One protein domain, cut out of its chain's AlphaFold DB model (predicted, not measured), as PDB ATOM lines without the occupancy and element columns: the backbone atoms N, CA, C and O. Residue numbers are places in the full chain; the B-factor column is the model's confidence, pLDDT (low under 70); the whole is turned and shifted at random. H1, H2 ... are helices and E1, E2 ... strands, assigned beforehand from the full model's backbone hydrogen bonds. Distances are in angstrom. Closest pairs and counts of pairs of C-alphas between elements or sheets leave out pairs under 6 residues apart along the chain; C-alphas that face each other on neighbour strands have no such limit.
ATOM      1  N   VAL A 463     103.269 104.061  72.370       54.41
ATOM      2  CA  VAL A 463     103.840 102.711  72.451       54.41
ATOM      3  C   VAL A 463     104.678 102.456  71.202       54.41
ATOM      4  O   VAL A 463     104.139 102.444  70.096       54.41
ATOM      5  N   ILE A 464     105.988 102.258  71.376       62.25
ATOM      6  CA  ILE A 464     106.837 101.835  70.268       62.25
ATOM      7  C   ILE A 464     106.498 100.373  69.984       62.25
ATOM      8  O   ILE A 464     106.888  99.486  70.744       62.25
ATOM      9  N   ASP A 465     105.729 100.116  68.931       74.12
ATOM     10  CA  ASP A 465     105.485  98.750  68.494       74.12
ATOM     11  C   ASP A 465     106.742  98.160  67.829       74.12
ATOM     12  O   ASP A 465     107.477  98.833  67.095       74.12
ATOM     13  N   GLY A 466     107.002  96.884  68.128       79.31
ATOM     14  CA  GLY A 466     108.137  96.149  67.571       79.31
ATOM     15  C   GLY A 466     108.038  96.002  66.052       79.31
ATOM     16  O   GLY A 466     109.057  96.031  65.373       79.31
ATOM     17  N   ASP A 467     106.826  95.960  65.491       82.38
ATOM     18  CA  ASP A 467     106.608  95.859  64.044       82.38
ATOM     19  C   ASP A 467     107.171  97.074  63.286       82.38
ATOM     20  O   ASP A 467     107.728  96.923  62.197       82.38
ATOM     21  N   THR A 468     107.092  98.280  63.854       84.19
ATOM     22  CA  THR A 468     107.581  99.521  63.231       84.19
ATOM     23  C   THR A 468     109.077  99.755  63.492       84.19
ATOM     24  O   THR A 468     109.771 100.297  62.619       84.19
ATOM     25  N   ILE A 469     109.620  99.268  64.618       84.31
ATOM     26  CA  ILE A 469     111.078  99.125  64.802       84.31
ATOM     27  C   ILE A 469     111.621  98.133  63.768       84.31
ATOM     28  O   ILE A 469     112.467  98.502  62.955       84.31
ATOM     29  N   GLN A 470     111.082  96.914  63.712       85.31
ATOM     30  CA  GLN A 470     111.494  95.864  62.782       85.31
ATOM     31  C   GLN A 470     111.290  96.272  61.319       85.31
ATOM     32  O   GLN A 470     112.130  95.961  60.479       85.31
ATOM     33  N   LYS A 471     110.244  97.039  60.991       88.44
ATOM     34  CA  LYS A 471     110.094  97.670  59.673       88.44
ATOM     35  C   LYS A 471     111.236  98.642  59.377       88.44
ATOM     36  O   LYS A 471     111.756  98.627  58.269       88.44
ATOM     37  N   SER A 472     111.651  99.455  60.344       89.38
ATOM     38  CA  SER A 472     112.769 100.392  60.172       89.38
ATOM     39  C   SER A 472     114.109  99.654  60.045       89.38
ATOM     40  O   SER A 472     114.899  99.977  59.164       89.38
ATOM     41  N   LEU A 473     114.321  98.577  60.811       88.44
ATOM     42  CA  LEU A 473     115.440  97.646  60.617       88.44
ATOM     43  C   LEU A 473     115.400  97.007  59.215       88.44
ATOM     44  O   LEU A 473     116.427  96.935  58.546       88.44
ATOM     45  N   ASN A 474     114.220  96.620  58.724       89.56
ATOM     46  CA  ASN A 474     114.017  96.091  57.370       89.56
ATOM     47  C   ASN A 474     114.199  97.154  56.266       89.56
ATOM     48  O   ASN A 474     114.489  96.786  55.131       89.56
ATOM     49  N   GLU A 475     114.064  98.450  56.570       90.12
ATOM     50  CA  GLU A 475     114.450  99.559  55.683       90.12
ATOM     51  C   GLU A 475     115.983  99.768  55.679       90.12
ATOM     52  O   GLU A 475     116.553 100.111  54.642       90.12
ATOM     53  N   PHE A 476     116.673  99.514  56.798       89.31
ATOM     54  CA  PHE A 476     118.134  99.654  56.919       89.31
ATOM     55  C   PHE A 476     118.920  98.464  56.346       89.31
ATOM     56  O   PHE A 476     119.910  98.670  55.644       89.31
ATOM     57  N   ILE A 477     118.467  97.225  56.574       90.12
ATOM     58  CA  ILE A 477     119.137  95.994  56.117       90.12
ATOM     59  C   ILE A 477     119.499  95.994  54.614       90.12
ATOM     60  O   ILE A 477     120.652  95.703  54.291       90.12
ATOM     61  N   PRO A 478     118.595  96.326  53.668       89.94
ATOM     62  CA  PRO A 478     118.935  96.363  52.245       89.94
ATOM     63  C   PRO A 478     119.776  97.588  51.847       89.94
ATOM     64  O   PRO A 478     120.368  97.575  50.772       89.94
ATOM     65  N   LYS A 479     119.836  98.639  52.681       89.81
ATOM     66  CA  LYS A 479     120.608  99.863  52.411       89.81
ATOM     67  C   LYS A 479     122.057  99.767  52.909       89.81
ATOM     68  O   LYS A 479     122.942 100.345  52.288       89.81
ATOM     69  N   TYR A 480     122.292  99.061  54.018       88.31
ATOM     70  CA  TYR A 480     123.564  99.080  54.756       88.31
ATOM     71  C   TYR A 480     124.150  97.687  55.077       88.31
ATOM     72  O   TYR A 480     125.305  97.590  55.491       88.31
ATOM     73  N   GLY A 481     123.393  96.604  54.855       89.56
ATOM     74  CA  GLY A 481     123.830  95.218  55.061       89.56
ATOM     75  C   GLY A 481     123.083  94.481  56.180       89.56
ATOM     76  O   GLY A 481     122.222  95.027  56.870       89.56
ATOM     77  N   LYS A 482     123.403  93.200  56.381       89.25
ATOM     78  CA  LYS A 482     122.837  92.414  57.490       89.25
ATOM     79  C   LYS A 482     123.703  92.584  58.749       89.25
ATOM     80  O   LYS A 482     124.902  92.321  58.663       89.25
ATOM     81  N   PRO A 483     123.130  92.989  59.895       87.25
ATOM     82  CA  PRO A 483     123.849  93.018  61.165       87.25
ATOM     83  C   PRO A 483     124.033  91.601  61.733       87.25
ATOM     84  O   PRO A 483     123.349  90.663  61.318       87.25
ATOM     85  N   ASP A 484     124.952  91.431  62.688       83.62
ATOM     86  CA  ASP A 484     125.209  90.136  63.332       83.62
ATOM     87  C   ASP A 484     123.971  89.667  64.124       83.62
ATOM     88  O   ASP A 484     123.547  90.370  65.042       83.62
ATOM     89  N   PRO A 485     123.415  88.467  63.860       75.31
ATOM     90  CA  PRO A 485     122.177  88.016  64.506       75.31
ATOM     91  C   PRO A 485     122.236  87.795  66.027       75.31
ATOM     92  O   PRO A 485     121.200  87.512  66.620       75.31
ATOM     93  N   LYS A 486     123.411  87.876  66.672       75.44
ATOM     94  CA  LYS A 486     123.546  87.779  68.138       75.44
ATOM     95  C   LYS A 486     123.545  89.158  68.807       75.44
ATOM     96  O   LYS A 486     123.065  89.263  69.928       75.44
ATOM     97  N   LEU A 487     124.068  90.193  68.140       69.75
ATOM     98  CA  LEU A 487     124.012  91.590  68.601       69.75
ATOM     99  C   LEU A 487     122.732  92.303  68.148       69.75
ATOM    100  O   LEU A 487     122.169  93.086  68.902       69.75
ATOM    101  N   ALA A 488     122.239  91.982  66.951       63.03
ATOM    102  CA  ALA A 488     120.930  92.392  66.445       63.03
ATOM    103  C   ALA A 488     119.804  91.408  66.810       63.03
ATOM    104  O   ALA A 488     118.731  91.463  66.210       63.03
ATOM    105  N   ALA A 489     120.041  90.504  67.771       67.31
ATOM    106  CA  ALA A 489     118.983  89.700  68.376       67.31
ATOM    107  C   ALA A 489     117.902  90.658  68.893       67.31
ATOM    108  O   ALA A 489     118.208  91.542  69.692       67.31
ATOM    109  N   ASP A 490     116.684  90.547  68.357       62.09
ATOM    110  CA  ASP A 490     115.774  91.687  68.356       62.09
ATOM    111  C   ASP A 490     115.343  92.099  69.773       62.09
ATOM    112  O   ASP A 490     114.592  91.404  70.455       62.09
ATOM    113  N   LEU A 491     115.835  93.263  70.205       60.06
ATOM    114  CA  LEU A 491     115.501  93.843  71.499       60.06
ATOM    115  C   LEU A 491     114.040  94.305  71.526       60.06
ATOM    116  O   LEU A 491     113.449  94.339  72.599       60.06
ATOM    117  N   SER A 492     113.441  94.620  70.372       56.38
ATOM    118  CA  SER A 492     112.050  95.076  70.272       56.38
ATOM    119  C   SER A 492     111.002  93.956  70.319       56.38
ATOM    120  O   SER A 492     109.801  94.247  70.326       56.38
ATOM    121  N   LEU A 493     111.431  92.689  70.429       60.38
ATOM    122  CA  LEU A 493     110.544  91.530  70.550       60.38
ATOM    123  C   LEU A 493     109.499  91.749  71.646       60.38
ATOM    124  O   LEU A 493     109.821  92.083  72.791       60.38
ATOM    125  N   ALA A 494     108.234  91.497  71.299       49.91
ATOM    126  CA  ALA A 494     107.067  91.691  72.157       49.91
ATOM    127  C   ALA A 494     107.057  90.726  73.361       49.91
ATOM    128  O   ALA A 494     106.341  89.728  73.396       49.91
ATOM    129  N   GLY A 495     107.886  91.030  74.359       55.34
ATOM    130  CA  GLY A 495     108.170  90.162  75.499       55.34
ATOM    131  C   GLY A 495     109.533  90.413  76.150       55.34
ATOM    132  O   GLY A 495     109.703  90.035  77.308       55.34
ATOM    133  N   ASP A 496     110.480  91.087  75.479       68.12
ATOM    134  CA  ASP A 496     111.740  91.462  76.124       68.12
ATOM    135  C   ASP A 496     111.480  92.509  77.218       68.12
ATOM    136  O   ASP A 496     111.100  93.662  76.973       68.12
ATOM    137  N   VAL A 497     111.682  92.080  78.462       63.78
ATOM    138  CA  VAL A 497     111.464  92.901  79.652       63.78
ATOM    139  C   VAL A 497     112.398  94.114  79.655       63.78
ATOM    140  O   VAL A 497     112.006  95.161  80.157       63.78
ATOM    141  N   ARG A 498     113.592  94.028  79.052       67.06
ATOM    142  CA  ARG A 498     114.561  95.133  78.958       67.06
ATOM    143  C   ARG A 498     114.012  96.267  78.097       67.06
ATOM    144  O   ARG A 498     114.042  97.419  78.520       67.06
ATOM    145  N   PHE A 499     113.445  95.939  76.936       65.12
ATOM    146  CA  PHE A 499     112.818  96.905  76.030       65.12
ATOM    147  C   PHE A 499     111.525  97.481  76.597       65.12
ATOM    148  O   PHE A 499     111.346  98.701  76.601       65.12
ATOM    149  N   GLN A 500     110.657  96.635  77.162       64.50
ATOM    150  CA  GLN A 500     109.466  97.120  77.858       64.50
ATOM    151  C   GLN A 500     109.811  98.009  79.057       64.50
ATOM    152  O   GLN A 500     109.049  98.919  79.360       64.50
ATOM    153  N   PHE A 501     110.919  97.761  79.756       64.19
ATOM    154  CA  PHE A 501     111.331  98.600  80.879       64.19
ATOM    155  C   PHE A 501     111.919  99.927  80.392       64.19
ATOM    156  O   PHE A 501     111.497 100.982  80.861       64.19
ATOM    157  N   PHE A 502     112.831  99.881  79.414       68.12
ATOM    158  CA  PHE A 502     113.408 101.060  78.769       68.12
ATOM    159  C   PHE A 502     112.293 102.000  78.285       68.12
ATOM    160  O   PHE A 502     112.139 103.094  78.819       68.12
ATOM    161  N   THR A 503     111.409 101.529  77.403       62.66
ATOM    162  CA  THR A 503     110.303 102.330  76.831       62.66
ATOM    163  C   THR A 503     109.265 102.850  77.837       62.66
ATOM    164  O   THR A 503     108.500 103.748  77.491       62.66
ATOM    165  N   LYS A 504     109.227 102.331  79.074       61.19
ATOM    166  CA  LYS A 504     108.304 102.779  80.140       61.19
ATOM    167  C   LYS A 504     108.928 103.739  81.155       61.19
ATOM    168  O   LYS A 504     108.187 104.398  81.879       61.19
ATOM    169  N   VAL A 505     110.256 103.807  81.242       55.97
ATOM    170  CA  VAL A 505     110.979 104.657  82.213       55.97
ATOM    171  C   VAL A 505     111.694 105.834  81.544       55.97
ATOM    172  O   VAL A 505     111.885 106.882  82.161       55.97
ATOM    173  N   VAL A 506     112.014 105.689  80.261       56.22
ATOM    174  CA  VAL A 506     112.613 106.701  79.388       56.22
ATOM    175  C   VAL A 506     111.521 107.706  78.984       56.22
ATOM    176  O   VAL A 506     110.824 107.523  77.993       56.22
ATOM    177  N   LEU A 507     111.346 108.765  79.787       49.06
ATOM    178  CA  LEU A 507     110.291 109.800  79.671       49.06
ATOM    179  C   LEU A 507     110.437 110.782  78.474       49.06
ATOM    180  O   LEU A 507     109.830 111.847  78.468       49.06
ATOM    181  N   ASN A 508     111.228 110.404  77.473       64.00
ATOM    182  CA  ASN A 508     111.096 110.748  76.057       64.00
ATOM    183  C   ASN A 508     111.648 109.529  75.307       64.00
ATOM    184  O   ASN A 508     112.861 109.457  75.092       64.00
ATOM    185  N   PRO A 509     110.821 108.520  74.986       71.94
ATOM    186  CA  PRO A 509     111.325 107.346  74.294       71.94
ATOM    187  C   PRO A 509     111.920 107.778  72.944       71.94
ATOM    188  O   PRO A 509     111.291 108.594  72.260       71.94
ATOM    189  N   PRO A 510     113.088 107.245  72.525       83.06
ATOM    190  CA  PRO A 510     113.515 107.388  71.139       83.06
ATOM    191  C   PRO A 510     112.365 106.944  70.240       83.06
ATOM    192  O   PRO A 510     111.742 105.908  70.488       83.06
ATOM    193  N   ASN A 511     112.073 107.706  69.189       87.50
ATOM    194  CA  ASN A 511     111.075 107.262  68.227       87.50
ATOM    195  C   ASN A 511     111.524 105.930  67.590       87.50
ATOM    196  O   ASN A 511     112.709 105.585  67.602       87.50
ATOM    197  N   TYR A 512     110.590 105.178  67.009       86.56
ATOM    198  CA  TYR A 512     110.867 103.848  66.449       86.56
ATOM    199  C   TYR A 512     112.052 103.817  65.462       86.56
ATOM    200  O   TYR A 512     112.726 102.793  65.373       86.56
ATOM    201  N   LYS A 513     112.356 104.925  64.762       89.62
ATOM    202  CA  LYS A 513     113.539 105.028  63.895       89.62
ATOM    203  C   LYS A 513     114.820 105.282  64.681       89.62
ATOM    204  O   LYS A 513     115.799 104.601  64.417       89.62
ATOM    205  N   GLN A 514     114.817 106.182  65.664       90.81
ATOM    206  CA  GLN A 514     115.964 106.404  66.558       90.81
ATOM    207  C   GLN A 514     116.337 105.122  67.325       90.81
ATOM    208  O   GLN A 514     117.510 104.755  67.378       90.81
ATOM    209  N   PHE A 515     115.336 104.397  67.838       90.44
ATOM    210  CA  PHE A 515     115.523 103.100  68.491       90.44
ATOM    211  C   PHE A 515     116.096 102.064  67.512       90.44
ATOM    212  O   PHE A 515     117.105 101.423  67.809       90.44
ATOM    213  N   ALA A 516     115.503 101.945  66.316       90.38
ATOM    214  CA  ALA A 516     115.993 101.043  65.279       90.38
ATOM    215  C   ALA A 516     117.421 101.387  64.826       90.38
ATOM    216  O   ALA A 516     118.197 100.468  64.592       90.38
ATOM    217  N   VAL A 517     117.802 102.669  64.724       93.31
ATOM    218  CA  VAL A 517     119.186 103.065  64.406       93.31
ATOM    219  C   VAL A 517     120.118 102.594  65.510       93.31
ATOM    220  O   VAL A 517     121.041 101.851  65.209       93.31
ATOM    221  N   ALA A 518     119.855 102.920  66.778       93.50
ATOM    222  CA  ALA A 518     120.706 102.484  67.888       93.50
ATOM    223  C   ALA A 518     120.880 100.950  67.933       93.50
ATOM    224  O   ALA A 518     121.993 100.456  68.117       93.50
ATOM    225  N   GLN A 519     119.801 100.193  67.691       91.06
ATOM    226  CA  GLN A 519     119.809  98.726  67.632       91.06
ATOM    227  C   GLN A 519     120.585  98.199  66.410       91.06
ATOM    228  O   GLN A 519     121.271  97.179  66.484       91.06
ATOM    229  N   TYR A 520     120.510  98.907  65.285       93.06
ATOM    230  CA  TYR A 520     121.209  98.564  64.053       93.06
ATOM    231  C   TYR A 520     122.712  98.890  64.128       93.06
ATOM    232  O   TYR A 520     123.528  98.055  63.735       93.06
ATOM    233  N   CYS A 521     123.094 100.030  64.717       94.00
ATOM    234  CA  CYS A 521     124.485 100.412  64.985       94.00
ATOM    235  C   CYS A 521     125.208  99.349  65.825       94.00
ATOM    236  O   CYS A 521     126.287  98.886  65.447       94.00
ATOM    237  N   ILE A 522     124.599  98.903  66.934       91.94
ATOM    238  CA  ILE A 522     125.194  97.853  67.773       91.94
ATOM    239  C   ILE A 522     125.187  96.485  67.086       91.94
ATOM    240  O   ILE A 522     126.174  95.752  67.162       91.94
ATOM    241  N   GLY A 523     124.136  96.174  66.325       90.75
ATOM    242  CA  GLY A 523     124.089  94.999  65.460       90.75
ATOM    243  C   GLY A 523     125.226  94.943  64.430       90.75
ATOM    244  O   GLY A 523     125.697  93.858  64.084       90.75
ATOM    245  N   LEU A 524     125.692  96.101  63.957       92.81
ATOM    246  CA  LEU A 524     126.789  96.217  63.000       92.81
ATOM    247  C   LEU A 524     128.195  96.170  63.620       92.81
ATOM    248  O   LEU A 524     129.136  95.965  62.858       92.81
ATOM    249  N   LEU A 525     128.386  96.299  64.942       90.31
ATOM    250  CA  LEU A 525     129.730  96.458  65.546       90.31
ATOM    251  C   LEU A 525     130.729  95.326  65.238       90.31
ATOM    252  O   LEU A 525     131.930  95.571  65.194       90.31
ATOM    253  N   LYS A 526     130.255  94.102  64.981       84.69
ATOM    254  CA  LYS A 526     131.108  92.979  64.539       84.69
ATOM    255  C   LYS A 526     131.476  93.016  63.058       84.69
ATOM    256  O   LYS A 526     132.525  92.512  62.681       84.69
ATOM    257  N   THR A 527     130.598  93.550  62.213       86.88
ATOM    258  CA  THR A 527     130.861  93.723  60.775       86.88
ATOM    259  C   THR A 527     131.761  94.936  60.558       86.88
ATOM    260  O   THR A 527     132.659  94.921  59.722       86.88
ATOM    261  N   TYR A 528     131.523  95.979  61.352       89.44
ATOM    262  CA  TYR A 528     132.159  97.278  61.282       89.44
ATOM    263  C   TYR A 528     132.517  97.729  62.702       89.44
ATOM    264  O   TYR A 528     131.716  98.357  63.398       89.44
ATOM    265  N   HIS A 529     133.745  97.400  63.116       90.50
ATOM    266  CA  HIS A 529     134.325  97.802  64.406       90.50
ATOM    267  C   HIS A 529     134.378  99.330  64.570       90.50
ATOM    268  O   HIS A 529     134.340  99.846  65.684       90.50
ATOM    269  N   ARG A 530     134.456 100.043  63.442       92.31
ATOM    270  CA  ARG A 530     134.400 101.498  63.320       92.31
ATOM    271  C   ARG A 530     133.200 101.859  62.449       92.31
ATOM    272  O   ARG A 530     133.021 101.232  61.407       92.31
ATOM    273  N   GLN A 531     132.391 102.841  62.841       93.75
ATOM    274  CA  GLN A 531     131.221 103.305  62.076       93.75
ATOM    275  C   GLN A 531     131.119 104.831  62.117       93.75
ATOM    276  O   GLN A 531     131.392 105.425  63.158       93.75
ATOM    277  N   MET A 532     130.706 105.451  61.010       93.12
ATOM    278  CA  MET A 532     130.365 106.876  60.944       93.12
ATOM    279  C   MET A 532     128.884 107.017  60.588       93.12
ATOM    280  O   MET A 532     128.440 106.509  59.560       93.12
ATOM    281  N   TRP A 533     128.110 107.684  61.438       94.50
ATOM    282  CA  TRP A 533     126.667 107.855  61.300       94.50
ATOM    283  C   TRP A 533     126.316 109.320  61.097       94.50
ATOM    284  O   TRP A 533     126.477 110.162  61.981       94.50
ATOM    285  N   CYS A 534     125.810 109.609  59.905       92.56
ATOM    286  CA  CYS A 534     125.491 110.951  59.458       92.56
ATOM    287  C   CYS A 534     124.007 111.187  59.731       92.56
ATOM    288  O   CYS A 534     123.137 110.727  58.986       92.56
ATOM    289  N   VAL A 535     123.740 111.817  60.871       90.25
ATOM    290  CA  VAL A 535     122.423 112.071  61.456       90.25
ATOM    291  C   VAL A 535     122.242 113.590  61.488       90.25
ATOM    292  O   VAL A 535     122.892 114.242  62.304       90.25
ATOM    293  N   PRO A 536     121.386 114.168  60.627       85.06
ATOM    294  CA  PRO A 536     121.200 115.613  60.569       85.06
ATOM    295  C   PRO A 536     120.783 116.220  61.915       85.06
ATOM    296  O   PRO A 536     120.106 115.570  62.723       85.06
ATOM    297  N   SER A 537     121.137 117.491  62.117       80.75
ATOM    298  CA  SER A 537     120.687 118.306  63.251       80.75
ATOM    299  C   SER A 537     119.170 118.198  63.465       80.75
ATOM    300  O   SER A 537     118.391 117.984  62.531       80.75
ATOM    301  N   GLY A 538     118.748 118.247  64.727       80.94
ATOM    302  CA  GLY A 538     117.349 118.091  65.137       80.94
ATOM    303  C   GLY A 538     116.803 116.662  65.128       80.94
ATOM    304  O   GLY A 538     115.864 116.374  65.865       80.94
ATOM    305  N   GLN A 539     117.417 115.703  64.422       83.69
ATOM    306  CA  GLN A 539     116.892 114.327  64.332       83.69
ATOM    307  C   GLN A 539     117.136 113.466  65.596       83.69
ATOM    308  O   GLN A 539     116.990 112.240  65.565       83.69
ATOM    309  N   GLY A 540     117.469 114.100  66.729       87.94
ATOM    310  CA  GLY A 540     117.683 113.474  68.040       87.94
ATOM    311  C   GLY A 540     118.932 112.598  68.115       87.94
ATOM    312  O   GLY A 540     118.874 111.497  68.657       87.94
ATOM    313  N   LYS A 541     120.052 113.085  67.567       90.19
ATOM    314  CA  LYS A 541     121.349 112.393  67.517       90.19
ATOM    315  C   LYS A 541     121.811 111.887  68.896       90.19
ATOM    316  O   LYS A 541     121.969 110.682  69.071       90.19
ATOM    317  N   GLY A 542     121.819 112.765  69.902       88.75
ATOM    318  CA  GLY A 542     122.091 112.401  71.299       88.75
ATOM    319  C   GLY A 542     121.145 111.334  71.868       88.75
ATOM    320  O   GLY A 542     121.568 110.476  72.638       88.75
ATOM    321  N   ILE A 543     119.875 111.293  71.449       88.31
ATOM    322  CA  ILE A 543     118.937 110.248  71.893       88.31
ATOM    323  C   ILE A 543     119.342 108.882  71.304       88.31
ATOM    324  O   ILE A 543     119.234 107.864  71.990       88.31
ATOM    325  N   ILE A 544     119.854 108.843  70.069       92.25
ATOM    326  CA  ILE A 544     120.400 107.625  69.442       92.25
ATOM    327  C   ILE A 544     121.669 107.172  70.180       92.25
ATOM    328  O   ILE A 544     121.758 106.004  70.550       92.25
ATOM    329  N   GLU A 545     122.605 108.087  70.443       93.56
ATOM    330  CA  GLU A 545     123.866 107.835  71.163       93.56
ATOM    331  C   GLU A 545     123.630 107.239  72.559       93.56
ATOM    332  O   GLU A 545     124.171 106.182  72.892       93.56
ATOM    333  N   HIS A 546     122.745 107.845  73.355       87.19
ATOM    334  CA  HIS A 546     122.417 107.354  74.694       87.19
ATOM    335  C   HIS A 546     121.619 106.037  74.664       87.19
ATOM    336  O   HIS A 546     121.833 105.162  75.505       87.19
ATOM    337  N   THR A 547     120.746 105.835  73.668       89.81
ATOM    338  CA  THR A 547     120.046 104.549  73.471       89.81
ATOM    339  C   THR A 547     121.035 103.430  73.123       89.81
ATOM    340  O   THR A 547     120.975 102.339  73.693       89.81
ATOM    341  N   LEU A 548     121.997 103.717  72.243       92.12
ATOM    342  CA  LEU A 548     123.095 102.827  71.863       92.12
ATOM    343  C   LEU A 548     123.991 102.482  73.065       92.12
ATOM    344  O   LEU A 548     124.316 101.310  73.261       92.12
ATOM    345  N   ALA A 549     124.338 103.465  73.901       90.94
ATOM    346  CA  ALA A 549     125.106 103.241  75.124       90.94
ATOM    347  C   ALA A 549     124.387 102.284  76.091       90.94
ATOM    348  O   ALA A 549     124.993 101.346  76.616       90.94
ATOM    349  N   VAL A 550     123.071 102.452  76.271       86.44
ATOM    350  CA  VAL A 550     122.256 101.534  77.080       86.44
ATOM    351  C   VAL A 550     122.217 100.128  76.470       86.44
ATOM    352  O   VAL A 550     122.350  99.151  77.208       86.44
ATOM    353  N   PHE A 551     122.101  99.984  75.145       87.12
ATOM    354  CA  PHE A 551     122.157  98.665  74.499       87.12
ATOM    355  C   PHE A 551     123.518  97.983  74.664       87.12
ATOM    356  O   PHE A 551     123.554  96.781  74.914       87.12
ATOM    357  N   ALA A 552     124.624  98.724  74.586       89.50
ATOM    358  CA  ALA A 552     125.960  98.181  74.816       89.50
ATOM    359  C   ALA A 552     126.109  97.630  76.242       89.50
ATOM    360  O   ALA A 552     126.496  96.473  76.420       89.50
ATOM    361  N   LEU A 553     125.692  98.390  77.259       85.75
ATOM    362  CA  LEU A 553     125.683  97.912  78.646       85.75
ATOM    363  C   LEU A 553     124.762  96.685  78.834       85.75
ATOM    364  O   LEU A 553     125.134  95.734  79.522       85.75
ATOM    365  N   LEU A 554     123.593  96.650  78.179       82.25
ATOM    366  CA  LEU A 554     122.658  95.509  78.215       82.25
ATOM    367  C   LEU A 554     123.133  94.269  77.435       82.25
ATOM    368  O   LEU A 554     122.632  93.170  77.692       82.25
ATOM    369  N   LEU A 555     124.067  94.431  76.495       82.69
ATOM    370  CA  LEU A 555     124.708  93.352  75.730       82.69
ATOM    371  C   LEU A 555     126.055  92.909  76.330       82.69
ATOM    372  O   LEU A 555     126.674  91.981  75.814       82.69
ATOM    373  N   GLY A 556     126.472  93.505  77.451       85.06
ATOM    374  CA  GLY A 556     127.623  93.058  78.237       85.06
ATOM    375  C   GLY A 556     128.947  93.760  77.931       85.06
ATOM    376  O   GLY A 556     129.988  93.260  78.360       85.06
ATOM    377  N   PHE A 557     128.930  94.908  77.245       86.88
ATOM    378  CA  PHE A 557     130.102  95.787  77.179       86.88
ATOM    379  C   PHE A 557     130.477  96.241  78.596       86.88
ATOM    380  O   PHE A 557     129.618  96.601  79.403       86.88
ATOM    381  N   SER A 558     131.768  96.197  78.915       86.50
ATOM    382  CA  SER A 558     132.269  96.439  80.275       86.50
ATOM    383  C   SER A 558     132.332  97.920  80.664       86.50
ATOM    384  O   SER A 558     132.122  98.238  81.836       86.50
ATOM    385  N   LYS A 559     132.530  98.807  79.682       87.44
ATOM    386  CA  LYS A 559     132.318 100.259  79.756       87.44
ATOM    387  C   LYS A 559     131.792 100.779  78.415       87.44
ATOM    388  O   LYS A 559     132.016 100.163  77.370       87.44
ATOM    389  N   VAL A 560     131.141 101.937  78.458       89.19
ATOM    390  CA  VAL A 560     130.834 102.760  77.284       89.19
ATOM    391  C   VAL A 560     131.323 104.173  77.570       89.19
ATOM    392  O   VAL A 560     131.083 104.702  78.652       89.19
ATOM    393  N   TYR A 561     131.998 104.762  76.596       90.06
ATOM    394  CA  TYR A 561     132.485 106.129  76.609       90.06
ATOM    395  C   TYR A 561     131.637 106.947  75.639       90.06
ATOM    396  O   TYR A 561     131.474 106.528  74.497       90.06
ATOM    397  N   ILE A 562     131.122 108.099  76.067       91.81
ATOM    398  CA  ILE A 562     130.582 109.121  75.162       91.81
ATOM    399  C   ILE A 562     131.544 110.307  75.221       91.81
ATOM    400  O   ILE A 562     131.930 110.745  76.306       91.81
ATOM    401  N   ILE A 563     132.012 110.741  74.055       90.00
ATOM    402  CA  ILE A 563     133.129 111.666  73.885       90.00
ATOM    403  C   ILE A 563     132.633 112.854  73.060       90.00
ATOM    404  O   ILE A 563     132.070 112.672  71.984       90.00
ATOM    405  N   TYR A 564     132.875 114.059  73.568       89.38
ATOM    406  CA  TYR A 564     132.422 115.329  73.003       89.38
ATOM    407  C   TYR A 564     133.636 116.199  72.630       89.38
ATOM    408  O   TYR A 564     134.621 116.180  73.375       89.38
ATOM    409  N   PRO A 565     133.602 116.999  71.545       84.00
ATOM    410  CA  PRO A 565     134.716 117.887  71.198       84.00
ATOM    411  C   PRO A 565     134.849 119.070  72.166       84.00
ATOM    412  O   PRO A 565     135.956 119.549  72.404       84.00
ATOM    413  N   PHE A 566     133.731 119.536  72.729       82.38
ATOM    414  CA  PHE A 566     133.658 120.758  73.527       82.38
ATOM    415  C   PHE A 566     133.100 120.485  74.919       82.38
ATOM    416  O   PHE A 566     132.171 119.689  75.090       82.38
ATOM    417  N   LYS A 567     133.619 121.208  75.921       78.50
ATOM    418  CA  LYS A 567     133.125 121.104  77.299       78.50
ATOM    419  C   LYS A 567     131.660 121.530  77.397       78.50
ATOM    420  O   LYS A 567     130.949 120.962  78.199       78.50
ATOM    421  N   GLN A 568     131.175 122.440  76.555       77.38
ATOM    422  CA  GLN A 568     129.776 122.873  76.524       77.38
ATOM    423  C   GLN A 568     128.819 121.736  76.131       77.38
ATOM    424  O   GLN A 568     127.770 121.594  76.747       77.38
ATOM    425  N   LEU A 569     129.190 120.899  75.154       79.50
ATOM    426  CA  LEU A 569     128.416 119.707  74.773       79.50
ATOM    427  C   LEU A 569     128.538 118.613  75.846       79.50
ATOM    428  O   LEU A 569     127.557 117.958  76.183       79.50
ATOM    429  N   CYS A 570     129.729 118.471  76.436       82.94
ATOM    430  CA  CYS A 570     129.940 117.565  77.560       82.94
ATOM    431  C   CYS A 570     129.135 117.984  78.797       82.94
ATOM    432  O   CYS A 570     128.530 117.125  79.408       82.94
ATOM    433  N   ASP A 571     129.073 119.272  79.145       76.69
ATOM    434  CA  ASP A 571     128.312 119.822  80.275       76.69
ATOM    435  C   ASP A 571     126.803 119.735  80.014       76.69
ATOM    436  O   ASP A 571     126.063 119.319  80.904       76.69
ATOM    437  N   ARG A 572     126.364 120.050  78.779       75.06
ATOM    438  CA  ARG A 572     124.985 119.859  78.290       75.06
ATOM    439  C   ARG A 572     124.484 118.456  78.619       75.06
ATOM    440  O   ARG A 572     123.380 118.346  79.132       75.06
ATOM    441  N   ASP A 573     125.307 117.434  78.382       70.94
ATOM    442  CA  ASP A 573     124.939 116.027  78.572       70.94
ATOM    443  C   ASP A 573     125.431 115.444  79.916       70.94
ATOM    444  O   ASP A 573     124.942 114.410  80.370       70.94
ATOM    445  N   ALA A 574     126.354 116.101  80.623       64.44
ATOM    446  CA  ALA A 574     126.812 115.699  81.953       64.44
ATOM    447  C   ALA A 574     125.845 116.165  83.043       64.44
ATOM    448  O   ALA A 574     125.613 115.397  83.970       64.44
ATOM    449  N   ASP A 575     125.173 117.311  82.900       55.03
ATOM    450  CA  ASP A 575     123.991 117.627  83.725       55.03
ATOM    451  C   ASP A 575     122.879 116.555  83.573       55.03
ATOM    452  O   ASP A 575     121.973 116.457  84.405       55.03
ATOM    453  N   GLU A 576     122.968 115.701  82.545       50.94
ATOM    454  CA  GLU A 576     122.069 114.572  82.285       50.94
ATOM    455  C   GLU A 576     122.655 113.216  82.743       50.94
ATOM    456  O   GLU A 576     121.898 112.336  83.164       50.94
ATOM    457  N   PHE A 577     123.989 113.048  82.716       47.81
ATOM    458  CA  PHE A 577     124.692 111.772  82.947       47.81
ATOM    459  C   PHE A 577     125.935 111.832  83.873       47.81
ATOM    460  O   PHE A 577     126.811 110.965  83.781       47.81
ATOM    461  N   SER A 578     126.006 112.778  84.825       36.97
ATOM    462  CA  SER A 578     127.098 113.004  85.809       36.97
ATOM    463  C   SER A 578     127.323 111.876  86.842       36.97
ATOM    464  O   SER A 578     127.434 112.111  88.049       36.97
ATOM    465  N   THR A 579     127.323 110.613  86.420       36.53
ATOM    466  CA  THR A 579     127.669 109.445  87.252       36.53
ATOM    467  C   THR A 579     128.315 108.291  86.468       36.53
ATOM    468  O   THR A 579     128.659 107.282  87.080       36.53
ATOM    469  N   TYR A 580     128.460 108.395  85.137       40.34
ATOM    470  CA  TYR A 580     128.704 107.221  84.276       40.34
ATOM    471  C   TYR A 580     129.854 107.332  83.265       40.34
ATOM    472  O   TYR A 580     130.135 106.340  82.594       40.34
ATOM    473  N   LEU A 581     130.530 108.482  83.159       38.22
ATOM    474  CA  LEU A 581     131.643 108.681  82.224       38.22
ATOM    475  C   LEU A 581     132.985 108.819  82.962       38.22
ATOM    476  O   LEU A 581     133.105 109.494  83.985       38.22
ATOM    477  N   ASP A 582     133.990 108.138  82.425       42.66
ATOM    478  CA  ASP A 582     135.363 108.030  82.922       42.66
ATOM    479  C   ASP A 582     136.300 107.906  81.707       42.66
ATOM    480  O   ASP A 582     135.820 107.663  80.602       42.66
ATOM    481  N   PHE A 583     137.618 108.030  81.868       31.66
ATOM    482  CA  PHE A 583     138.574 107.810  80.771       31.66
ATOM    483  C   PHE A 583     139.695 106.859  81.193       31.66
ATOM    484  O   PHE A 583     140.550 107.175  82.020       31.66
ATOM    485  N   VAL A 584     139.721 105.689  80.554       37.84
ATOM    486  CA  VAL A 584     140.731 104.637  80.734       37.84
ATOM    487  C   VAL A 584     141.100 104.111  79.346       37.84
ATOM    488  O   VAL A 584     140.316 104.257  78.410       37.84
ATOM    489  N   ALA A 585     142.285 103.513  79.194       45.03
ATOM    490  CA  ALA A 585     142.633 102.786  77.974       45.03
ATOM    491  C   ALA A 585     141.547 101.740  77.660       45.03
ATOM    492  O   ALA A 585     141.223 100.922  78.523       45.03
ATOM    493  N   ILE A 586     140.985 101.813  76.452       54.31
ATOM    494  CA  ILE A 586     139.820 101.018  76.054       54.31
ATOM    495  C   ILE A 586     140.219  99.541  75.964       54.31
ATOM    496  O   ILE A 586     141.142  99.189  75.232       54.31
ATOM    497  N   GLY A 587     139.539  98.690  76.731       67.06
ATOM    498  CA  GLY A 587     139.726  97.235  76.686       67.06
ATOM    499  C   GLY A 587     138.938  96.556  75.559       67.06
ATOM    500  O   GLY A 587     137.996  97.130  75.015       67.06
ATOM    501  N   ASP A 588     139.247  95.283  75.279       67.38
ATOM    502  CA  ASP A 588     138.679  94.466  74.179       67.38
ATOM    503  C   ASP A 588     137.143  94.234  74.220       67.38
ATOM    504  O   ASP A 588     136.595  93.468  73.427       67.38
ATOM    505  N   ASN A 589     136.429  94.854  75.163       82.19
ATOM    506  CA  ASN A 589     134.977  94.766  75.343       82.19
ATOM    507  C   ASN A 589     134.399  96.106  75.847       82.19
ATOM    508  O   ASN A 589     133.595  96.155  76.784       82.19
ATOM    509  N   GLU A 590     134.873  97.214  75.283       89.44
ATOM    510  CA  GLU A 590     134.471  98.581  75.626       89.44
ATOM    511  C   GLU A 590     134.190  99.382  74.341       89.44
ATOM    512  O   GLU A 590     134.802  99.140  73.300       89.44
ATOM    513  N   LEU A 591     133.213 100.295  74.394       92.69
ATOM    514  CA  LEU A 591     132.706 101.035  73.229       92.69
ATOM    515  C   LEU A 591     132.964 102.535  73.376       92.69
ATOM    516  O   LEU A 591     132.584 103.114  74.391       92.69
ATOM    517  N   ALA A 592     133.525 103.170  72.347       93.62
ATOM    518  CA  ALA A 592     133.553 104.622  72.208       93.62
ATOM    519  C   ALA A 592     132.404 105.123  71.316       93.62
ATOM    520  O   ALA A 592     132.172 104.608  70.221       93.62
ATOM    521  N   ILE A 593     131.703 106.151  71.771       95.06
ATOM    522  CA  ILE A 593     130.695 106.899  71.023       95.06
ATOM    523  C   ILE A 593     131.195 108.342  70.942       95.06
ATOM    524  O   ILE A 593     131.584 108.907  71.961       95.06
ATOM    525  N   PHE A 594     131.223 108.928  69.749       93.69
ATOM    526  CA  PHE A 594     131.721 110.290  69.532       93.69
ATOM    527  C   PHE A 594     130.586 111.198  69.028       93.69
ATOM    528  O   PHE A 594     130.147 111.015  67.891       93.69
ATOM    529  N   ASP A 595     130.135 112.155  69.850       93.31
ATOM    530  CA  ASP A 595     129.296 113.288  69.409       93.31
ATOM    531  C   ASP A 595     130.173 114.272  68.609       93.31
ATOM    532  O   ASP A 595     131.380 114.354  68.828       93.31
ATOM    533  N   GLU A 596     129.558 114.970  67.650       91.19
ATOM    534  CA  GLU A 596     130.159 115.754  66.553       91.19
ATOM    535  C   GLU A 596     131.543 115.203  66.149       91.19
ATOM    536  O   GLU A 596     132.572 115.880  66.212       91.19
ATOM    537  N   GLY A 597     131.577 113.901  65.825       87.25
ATOM    538  CA  GLY A 597     132.819 113.124  65.746       87.25
ATOM    539  C   GLY A 597     133.808 113.617  64.687       87.25
ATOM    540  O   GLY A 597     135.002 113.352  64.794       87.25
ATOM    541  N   ASP A 598     133.331 114.375  63.703       85.31
ATOM    542  CA  ASP A 598     134.145 115.101  62.736       85.31
ATOM    543  C   ASP A 598     134.999 116.195  63.406       85.31
ATOM    544  O   ASP A 598     136.218 116.197  63.244       85.31
ATOM    545  N   ALA A 599     134.422 117.032  64.276       85.56
ATOM    546  CA  ALA A 599     135.171 118.039  65.037       85.56
ATOM    547  C   ALA A 599     136.264 117.414  65.927       85.56
ATOM    548  O   ALA A 599     137.332 117.997  66.122       85.56
ATOM    549  N   ILE A 600     136.035 116.198  66.435       83.31
ATOM    550  CA  ILE A 600     137.037 115.441  67.199       83.31
ATOM    551  C   ILE A 600     138.158 114.927  66.278       83.31
ATOM    552  O   ILE A 600     139.330 115.022  66.646       83.31
ATOM    553  N   MET A 601     137.829 114.447  65.072       83.88
ATOM    554  CA  MET A 601     138.817 114.044  64.061       83.88
ATOM    555  C   MET A 601     139.713 115.209  63.618       83.88
ATOM    556  O   MET A 601     140.895 114.983  63.371       83.88
ATOM    557  N   TYR A 602     139.193 116.439  63.539       78.31
ATOM    558  CA  TYR A 602     139.961 117.612  63.089       78.31
ATOM    559  C   TYR A 602     140.927 118.165  64.137       78.31
ATOM    560  O   TYR A 602     141.989 118.670  63.775       78.31
ATOM    561  N   ASN A 603     140.597 118.045  65.426       78.88
ATOM    562  CA  ASN A 603     141.443 118.554  66.509       78.88
ATOM    563  C   ASN A 603     142.795 117.822  66.615       78.88
ATOM    564  O   ASN A 603     143.806 118.457  66.914       78.88
ATOM    565  N   ASP A 604     142.832 116.505  66.375       80.56
ATOM    566  CA  ASP A 604     144.082 115.733  66.297       80.56
ATOM    567  C   ASP A 604     143.902 114.438  65.469       80.56
ATOM    568  O   ASP A 604     143.617 113.372  66.028       80.56
ATOM    569  N   PRO A 605     144.065 114.497  64.131       83.25
ATOM    570  CA  PRO A 605     143.818 113.352  63.252       83.25
ATOM    571  C   PRO A 605     144.697 112.129  63.542       83.25
ATOM    572  O   PRO A 605     144.251 110.989  63.385       83.25
ATOM    573  N   ASP A 606     145.945 112.352  63.962       84.75
ATOM    574  CA  ASP A 606     146.903 111.286  64.259       84.75
ATOM    575  C   ASP A 606     146.555 110.577  65.573       84.75
ATOM    576  O   ASP A 606     146.441 109.350  65.588       84.75
ATOM    577  N   LYS A 607     146.301 111.318  66.664       84.44
ATOM    578  CA  LYS A 607     145.857 110.697  67.926       84.44
ATOM    579  C   LYS A 607     144.486 110.057  67.787       84.44
ATOM    580  O   LYS A 607     144.274 108.989  68.356       84.44
ATOM    581  N   PHE A 608     143.572 110.660  67.024       86.00
ATOM    582  CA  PHE A 608     142.273 110.050  66.761       86.00
ATOM    583  C   PHE A 608     142.436 108.708  66.038       86.00
ATOM    584  O   PHE A 608     141.844 107.722  66.472       86.00
ATOM    585  N   ARG A 609     143.288 108.628  65.001       86.06
ATOM    586  CA  ARG A 609     143.580 107.373  64.281       86.06
ATOM    587  C   ARG A 609     144.090 106.300  65.232       86.06
ATOM    588  O   ARG A 609     143.579 105.183  65.217       86.06
ATOM    589  N   ASP A 610     145.093 106.644  66.030       85.38
ATOM    590  CA  ASP A 610     145.801 105.697  66.885       85.38
ATOM    591  C   ASP A 610     144.926 105.261  68.086       85.38
ATOM    592  O   ASP A 610     145.066 104.152  68.608       85.38
ATOM    593  N   PHE A 611     143.950 106.086  68.481       85.69
ATOM    594  CA  PHE A 611     142.867 105.714  69.396       85.69
ATOM    595  C   PHE A 611     141.882 104.742  68.723       85.69
ATOM    596  O   PHE A 611     141.717 103.611  69.188       85.69
ATOM    597  N   VAL A 612     141.275 105.118  67.585       86.75
ATOM    598  CA  VAL A 612     140.249 104.288  66.915       86.75
ATOM    599  C   VAL A 612     140.794 103.042  66.219       86.75
ATOM    600  O   VAL A 612     140.024 102.155  65.853       86.75
ATOM    601  N   SER A 613     142.111 102.903  66.059       86.50
ATOM    602  CA  SER A 613     142.714 101.634  65.640       86.50
ATOM    603  C   SER A 613     142.609 100.537  66.702       86.50
ATOM    604  O   SER A 613     142.733  99.368  66.347       86.50
ATOM    605  N   ASN A 614     142.372 100.897  67.970       84.88
ATOM    606  CA  ASN A 614     142.413  99.985  69.117       84.88
ATOM    607  C   ASN A 614     141.066  99.833  69.857       84.88
ATOM    608  O   ASN A 614     141.000  99.092  70.831       84.88
ATOM    609  N   CYS A 615     139.989 100.496  69.417       86.00
ATOM    610  CA  CYS A 615     138.670 100.411  70.056       86.00
ATOM    611  C   CYS A 615     137.536 100.084  69.079       86.00
ATOM    612  O   CYS A 615     137.605 100.397  67.890       86.00
ATOM    613  N   LEU A 616     136.434  99.549  69.611       92.19
ATOM    614  CA  LEU A 616     135.136  99.622  68.940       92.19
ATOM    615  C   LEU A 616     134.630 101.067  69.034       92.19
ATOM    616  O   LEU A 616     134.544 101.604  70.140       92.19
ATOM    617  N   CYS A 617     134.303 101.704  67.906       93.56
ATOM    618  CA  CYS A 617     133.838 103.093  67.898       93.56
ATOM    619  C   CYS A 617     132.688 103.392  66.930       93.56
ATOM    620  O   CYS A 617     132.677 102.950  65.778       93.56
ATOM    621  N   ILE A 618     131.759 104.238  67.374       95.50
ATOM    622  CA  ILE A 618     130.650 104.754  66.570       95.50
ATOM    623  C   ILE A 618     130.677 106.282  66.657       95.50
ATOM    624  O   ILE A 618     130.471 106.860  67.720       95.50
ATOM    625  N   CYS A 619     130.967 106.936  65.537       94.75
ATOM    626  CA  CYS A 619     131.024 108.392  65.429       94.75
ATOM    627  C   CYS A 619     129.709 108.921  64.862       94.75
ATOM    628  O   CYS A 619     129.166 108.326  63.930       94.75
ATOM    629  N   PHE A 620     129.215 110.035  65.395       94.81
ATOM    630  CA  PHE A 620     127.967 110.666  64.987       94.81
ATOM    631  C   PHE A 620     128.203 112.131  64.608       94.81
ATOM    632  O   PHE A 620     128.700 112.924  65.405       94.81
ATOM    633  N   THR A 621     127.800 112.516  63.400       92.44
ATOM    634  CA  THR A 621     127.950 113.879  62.859       92.44
ATOM    635  C   THR A 621     126.697 114.292  62.089       92.44
ATOM    636  O   THR A 621     125.989 113.432  61.560       92.44
ATOM    637  N   ALA A 622     126.423 115.593  61.998       87.62
ATOM    638  CA  ALA A 622     125.420 116.126  61.078       87.62
ATOM    639  C   ALA A 622     125.968 116.340  59.652       87.62
ATOM    640  O   ALA A 622     125.215 116.210  58.686       87.62
ATOM    641  N   THR A 623     127.263 116.648  59.518       81.06
ATOM    642  CA  THR A 623     127.864 117.296  58.335       81.06
ATOM    643  C   THR A 623     129.205 116.650  57.940       81.06
ATOM    644  O   THR A 623     130.254 117.281  58.055       81.06
ATOM    645  N   PRO A 624     129.206 115.393  57.449       66.94
ATOM    646  CA  PRO A 624     130.431 114.688  57.041       66.94
ATOM    647  C   PRO A 624     131.102 115.281  55.787       66.94
ATOM    648  O   PRO A 624     132.294 115.071  55.584       66.94
ATOM    649  N   ASP A 625     130.330 115.976  54.940       59.25
ATOM    650  CA  ASP A 625     130.703 116.337  53.562       59.25
ATOM    651  C   ASP A 625     130.839 117.858  53.321       59.25
ATOM    652  O   ASP A 625     131.248 118.258  52.234       59.25
ATOM    653  N   ASP A 626     130.493 118.716  54.292       53.88
ATOM    654  CA  ASP A 626     130.519 120.191  54.135       53.88
ATOM    655  C   ASP A 626     131.931 120.807  54.303       53.88
ATOM    656  O   ASP A 626     132.111 122.022  54.179       53.88
ATOM    657  N   GLN A 627     132.943 119.979  54.574       53.12
ATOM    658  CA  GLN A 627     134.359 120.363  54.674       53.12
ATOM    659  C   GLN A 627     135.028 120.304  53.278       53.12
ATOM    660  O   GLN A 627     134.512 119.663  52.360       53.12
ATOM    661  N   ASP A 628     136.157 120.996  53.064       53.66
ATOM    662  CA  ASP A 628     136.758 121.125  51.720       53.66
ATOM    663  C   ASP A 628     137.072 119.738  51.114       53.66
ATOM    664  O   ASP A 628     137.760 118.939  51.748       53.66
ATOM    665  N   PRO A 629     136.678 119.428  49.863       50.38
ATOM    666  CA  PRO A 629     136.974 118.131  49.249       50.38
ATOM    667  C   PRO A 629     138.477 117.840  49.036       50.38
ATOM    668  O   PRO A 629     138.842 116.744  48.599       50.38
ATOM    669  N   ARG A 630     139.356 118.810  49.322       51.09
ATOM    670  CA  ARG A 630     140.826 118.705  49.359       51.09
ATOM    671  C   ARG A 630     141.391 118.657  50.789       51.09
ATOM    672  O   ARG A 630     142.605 118.527  50.941       51.09
ATOM    673  N   GLY A 631     140.538 118.798  51.801       57.97
ATOM    674  CA  GLY A 631     140.878 118.834  53.216       57.97
ATOM    675  C   GLY A 631     141.423 117.513  53.761       57.97
ATOM    676  O   GLY A 631     141.468 116.479  53.083       57.97
ATOM    677  N   VAL A 632     141.891 117.574  55.008       55.75
ATOM    678  CA  VAL A 632     142.501 116.440  55.724       55.75
ATOM    679  C   VAL A 632     141.450 115.348  55.962       55.75
ATOM    680  O   VAL A 632     141.710 114.168  55.758       55.75
ATOM    681  N   ASP A 633     140.246 115.786  56.291       59.91
ATOM    682  CA  ASP A 633     138.945 115.136  56.468       59.91
ATOM    683  C   ASP A 633     138.720 113.935  55.540       59.91
ATOM    684  O   ASP A 633     138.637 112.785  55.982       59.91
ATOM    685  N   ILE A 634     138.697 114.169  54.225       65.44
ATOM    686  CA  ILE A 634     138.453 113.112  53.239       65.44
ATOM    687  C   ILE A 634     139.628 112.125  53.178       65.44
ATOM    688  O   ILE A 634     139.417 110.938  52.918       65.44
ATOM    689  N   GLN A 635     140.864 112.571  53.421       67.19
ATOM    690  CA  GLN A 635     142.028 111.677  53.474       67.19
ATOM    691  C   GLN A 635     142.001 110.813  54.739       67.19
ATOM    692  O   GLN A 635     142.256 109.611  54.665       67.19
ATOM    693  N   VAL A 636     141.611 111.394  55.874       66.69
ATOM    694  CA  VAL A 636     141.403 110.735  57.164       66.69
ATOM    695  C   VAL A 636     140.325 109.663  57.062       66.69
ATOM    696  O   VAL A 636     140.613 108.498  57.331       66.69
ATOM    697  N   LEU A 637     139.121 110.004  56.594       69.00
ATOM    698  CA  LEU A 637     138.007 109.057  56.486       69.00
ATOM    699  C   LEU A 637     138.324 107.904  55.518       69.00
ATOM    700  O   LEU A 637     138.028 106.745  55.824       69.00
ATOM    701  N   LYS A 638     139.006 108.191  54.395       73.12
ATOM    702  CA  LYS A 638     139.511 107.162  53.464       73.12
ATOM    703  C   LYS A 638     140.578 106.266  54.102       73.12
ATOM    704  O   LYS A 638     140.520 105.054  53.922       73.12
ATOM    705  N   THR A 639     141.519 106.833  54.858       75.12
ATOM    706  CA  THR A 639     142.634 106.090  55.481       75.12
ATOM    707  C   THR A 639     142.177 105.245  56.669       75.12
ATOM    708  O   THR A 639     142.621 104.112  56.834       75.12
ATOM    709  N   MET A 640     141.254 105.759  57.484       69.62
ATOM    710  CA  MET A 640     140.668 105.042  58.622       69.62
ATOM    711  C   MET A 640     139.532 104.084  58.217       69.62
ATOM    712  O   MET A 640     139.004 103.361  59.065       69.62
ATOM    713  N   THR A 641     139.161 104.061  56.932       78.69
ATOM    714  CA  THR A 641     138.162 103.161  56.332       78.69
ATOM    715  C   THR A 641     136.830 103.127  57.093       78.69
ATOM    716  O   THR A 641     136.286 102.049  57.344       78.69
ATOM    717  N   PHE A 642     136.314 104.289  57.504       81.25
ATOM    718  CA  PHE A 642     135.009 104.371  58.166       81.25
ATOM    719  C   PHE A 642     133.876 104.100  57.155       81.25
ATOM    720  O   PHE A 642     133.712 104.870  56.203       81.25
ATOM    721  N   PRO A 643     133.046 103.057  57.343       87.88
ATOM    722  CA  PRO A 643     131.795 102.935  56.613       87.88
ATOM    723  C   PRO A 643     130.842 104.034  57.100       87.88
ATOM    724  O   PRO A 643     130.617 104.195  58.303       87.88
ATOM    725  N   THR A 644     130.330 104.815  56.149       88.56
ATOM    726  CA  THR A 644     129.554 106.034  56.405       88.56
ATOM    727  C   THR A 644     128.073 105.802  56.091       88.56
ATOM    728  O   THR A 644     127.721 105.417  54.974       88.56
ATOM    729  N   PHE A 645     127.201 106.020  57.075       90.44
ATOM    730  CA  PHE A 645     125.781 105.663  57.039       90.44
ATOM    731  C   PHE A 645     124.882 106.907  57.158       90.44
ATOM    732  O   PHE A 645     124.792 107.532  58.211       90.44
ATOM    733  N   TYR A 646     124.172 107.250  56.079       88.00
ATOM    734  CA  TYR A 646     123.372 108.483  55.978       88.00
ATOM    735  C   TYR A 646     121.924 108.307  56.459       88.00
ATOM    736  O   TYR A 646     121.033 107.917  55.688       88.00
ATOM    737  N   TYR A 647     121.675 108.606  57.735       81.75
ATOM    738  CA  TYR A 647     120.354 108.565  58.361       81.75
ATOM    739  C   TYR A 647     119.506 109.787  57.975       81.75
ATOM    740  O   TYR A 647     119.360 110.760  58.710       81.75
TER     741      TYR A 647
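Overview. This is residues 463 to 647 of the 860 residues of an uncharacterized protein of Stylonychia lemnae (UniProt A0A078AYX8). A twisted sheet of five parallel strands stands in the middle, with helices over both faces: H3 and H4 pack on one face and H6 on the other. Farther out on the first side, H1 packs on H3 and H2 lies near H4; on the other side H7 and H8 lie by H6, while H5 and the loop of residues 578 to 589 lie off the edge strand E2. The 185 printed residues hold eight named helices and five named strands, in the order H1 H2 H3 E1 H4 E2 H5 E3 H6 H7 E4 H8 E5; the class is mixed, helices and strands, and the sheet runs E2 E3 E4 E1 E5. The whole is compact, with a radius of gyration of the C-alphas of 16.0 A, and spans 48 by 38 by 33 A.

Arrangement. Begin with H1, residues 466 to 480, which touches H3, residues 512 to 524, at a steep tilt of 51 degrees, the same way; their closest C-alphas, of Ile 469 and Tyr 512, are 5.0 A apart. H2, residues 497 to 505, is apart from both. Next comes the sheet: E1, residues 530 to 534, E2, 559 to 563, E3, 590 to 594, E4, 616 to 621, and E5, 644 to 646. Look for N 561 and O 591, 2.8 A apart, between E2 and E3; N 592 and O 616, 2.9 A, between E3 and E4; N 533 and O 619, 2.8 A, between E4 and E1; and N 645 and O 532, 2.8 A, between E1 and E5. H1 only grazes the sheet with residues 476 to 480. H3 is on the sheet at a height of 9.2 A, only just over E4, with 3 of its C-alphas falling on that strand. H4, residues 541 to 554, is on the same face at a height of 8.9 A, over E3 and along the strands, at 1 degrees to E3 on the local plane. It touches H3 at a steep tilt of 53 degrees, with the C-alphas of Ala 518 and Leu 548 closest at 4.7 A, and it is near H2. E1, H4 and E2 make a split strand-helix-strand unit, two parallel strands with a helix between them in the chain and other strands between them in the sheet; its crossover is right-handed, as in the split unit E4, H8, E5. H5, residues 567 to 577, is only just not on the sheet, with 4 pairs of C-alphas within 10 A; E2, H5 and E3 form a strand-helix-strand unit of neighbour strands. E3, H6, H7 and E4 form another, right-handed. H6, residues 597 to 603, is on the face opposite to H3 and H4, and touches H8, residues 632 to 639, at a steep tilt of 64 degrees, with the C-alphas of Tyr 602 and Asp 633 closest at 7.1 A. H7, residues 605 to 612, only grazes the sheet and is close to H6 but not clearly touching it. Every O i to N i+4 pair is within hydrogen-bond range in H2, H3, H4, H6, H7 and H8, against 9 of 11 in H1 and 6 of 7 in H5.

Along the chain. Find C-alpha 466 at (108.137, 96.149, 67.571); from there H1 runs 20.3 A to C-alpha 480. H3 is 18.0 A long and H4 20.0 A. E4, the longest strand, runs 17.1 A from C-alpha 616 at (135.136, 99.622, 68.940). E5 ends at C-alpha 646, (123.372, 108.483, 55.978).

Size, cuts and confidence. The C-alphas of Gly 495 and Arg 630 are the two farthest apart, at 50.6 A. The printed part has no cut. The links H1 to H2 and H5 to E3 are long. The mean pLDDT of the printed part is 78.2; look for values under 70 at residues 463 to 464, 487 to 508, 574 to 588, 624 to 637 and 640.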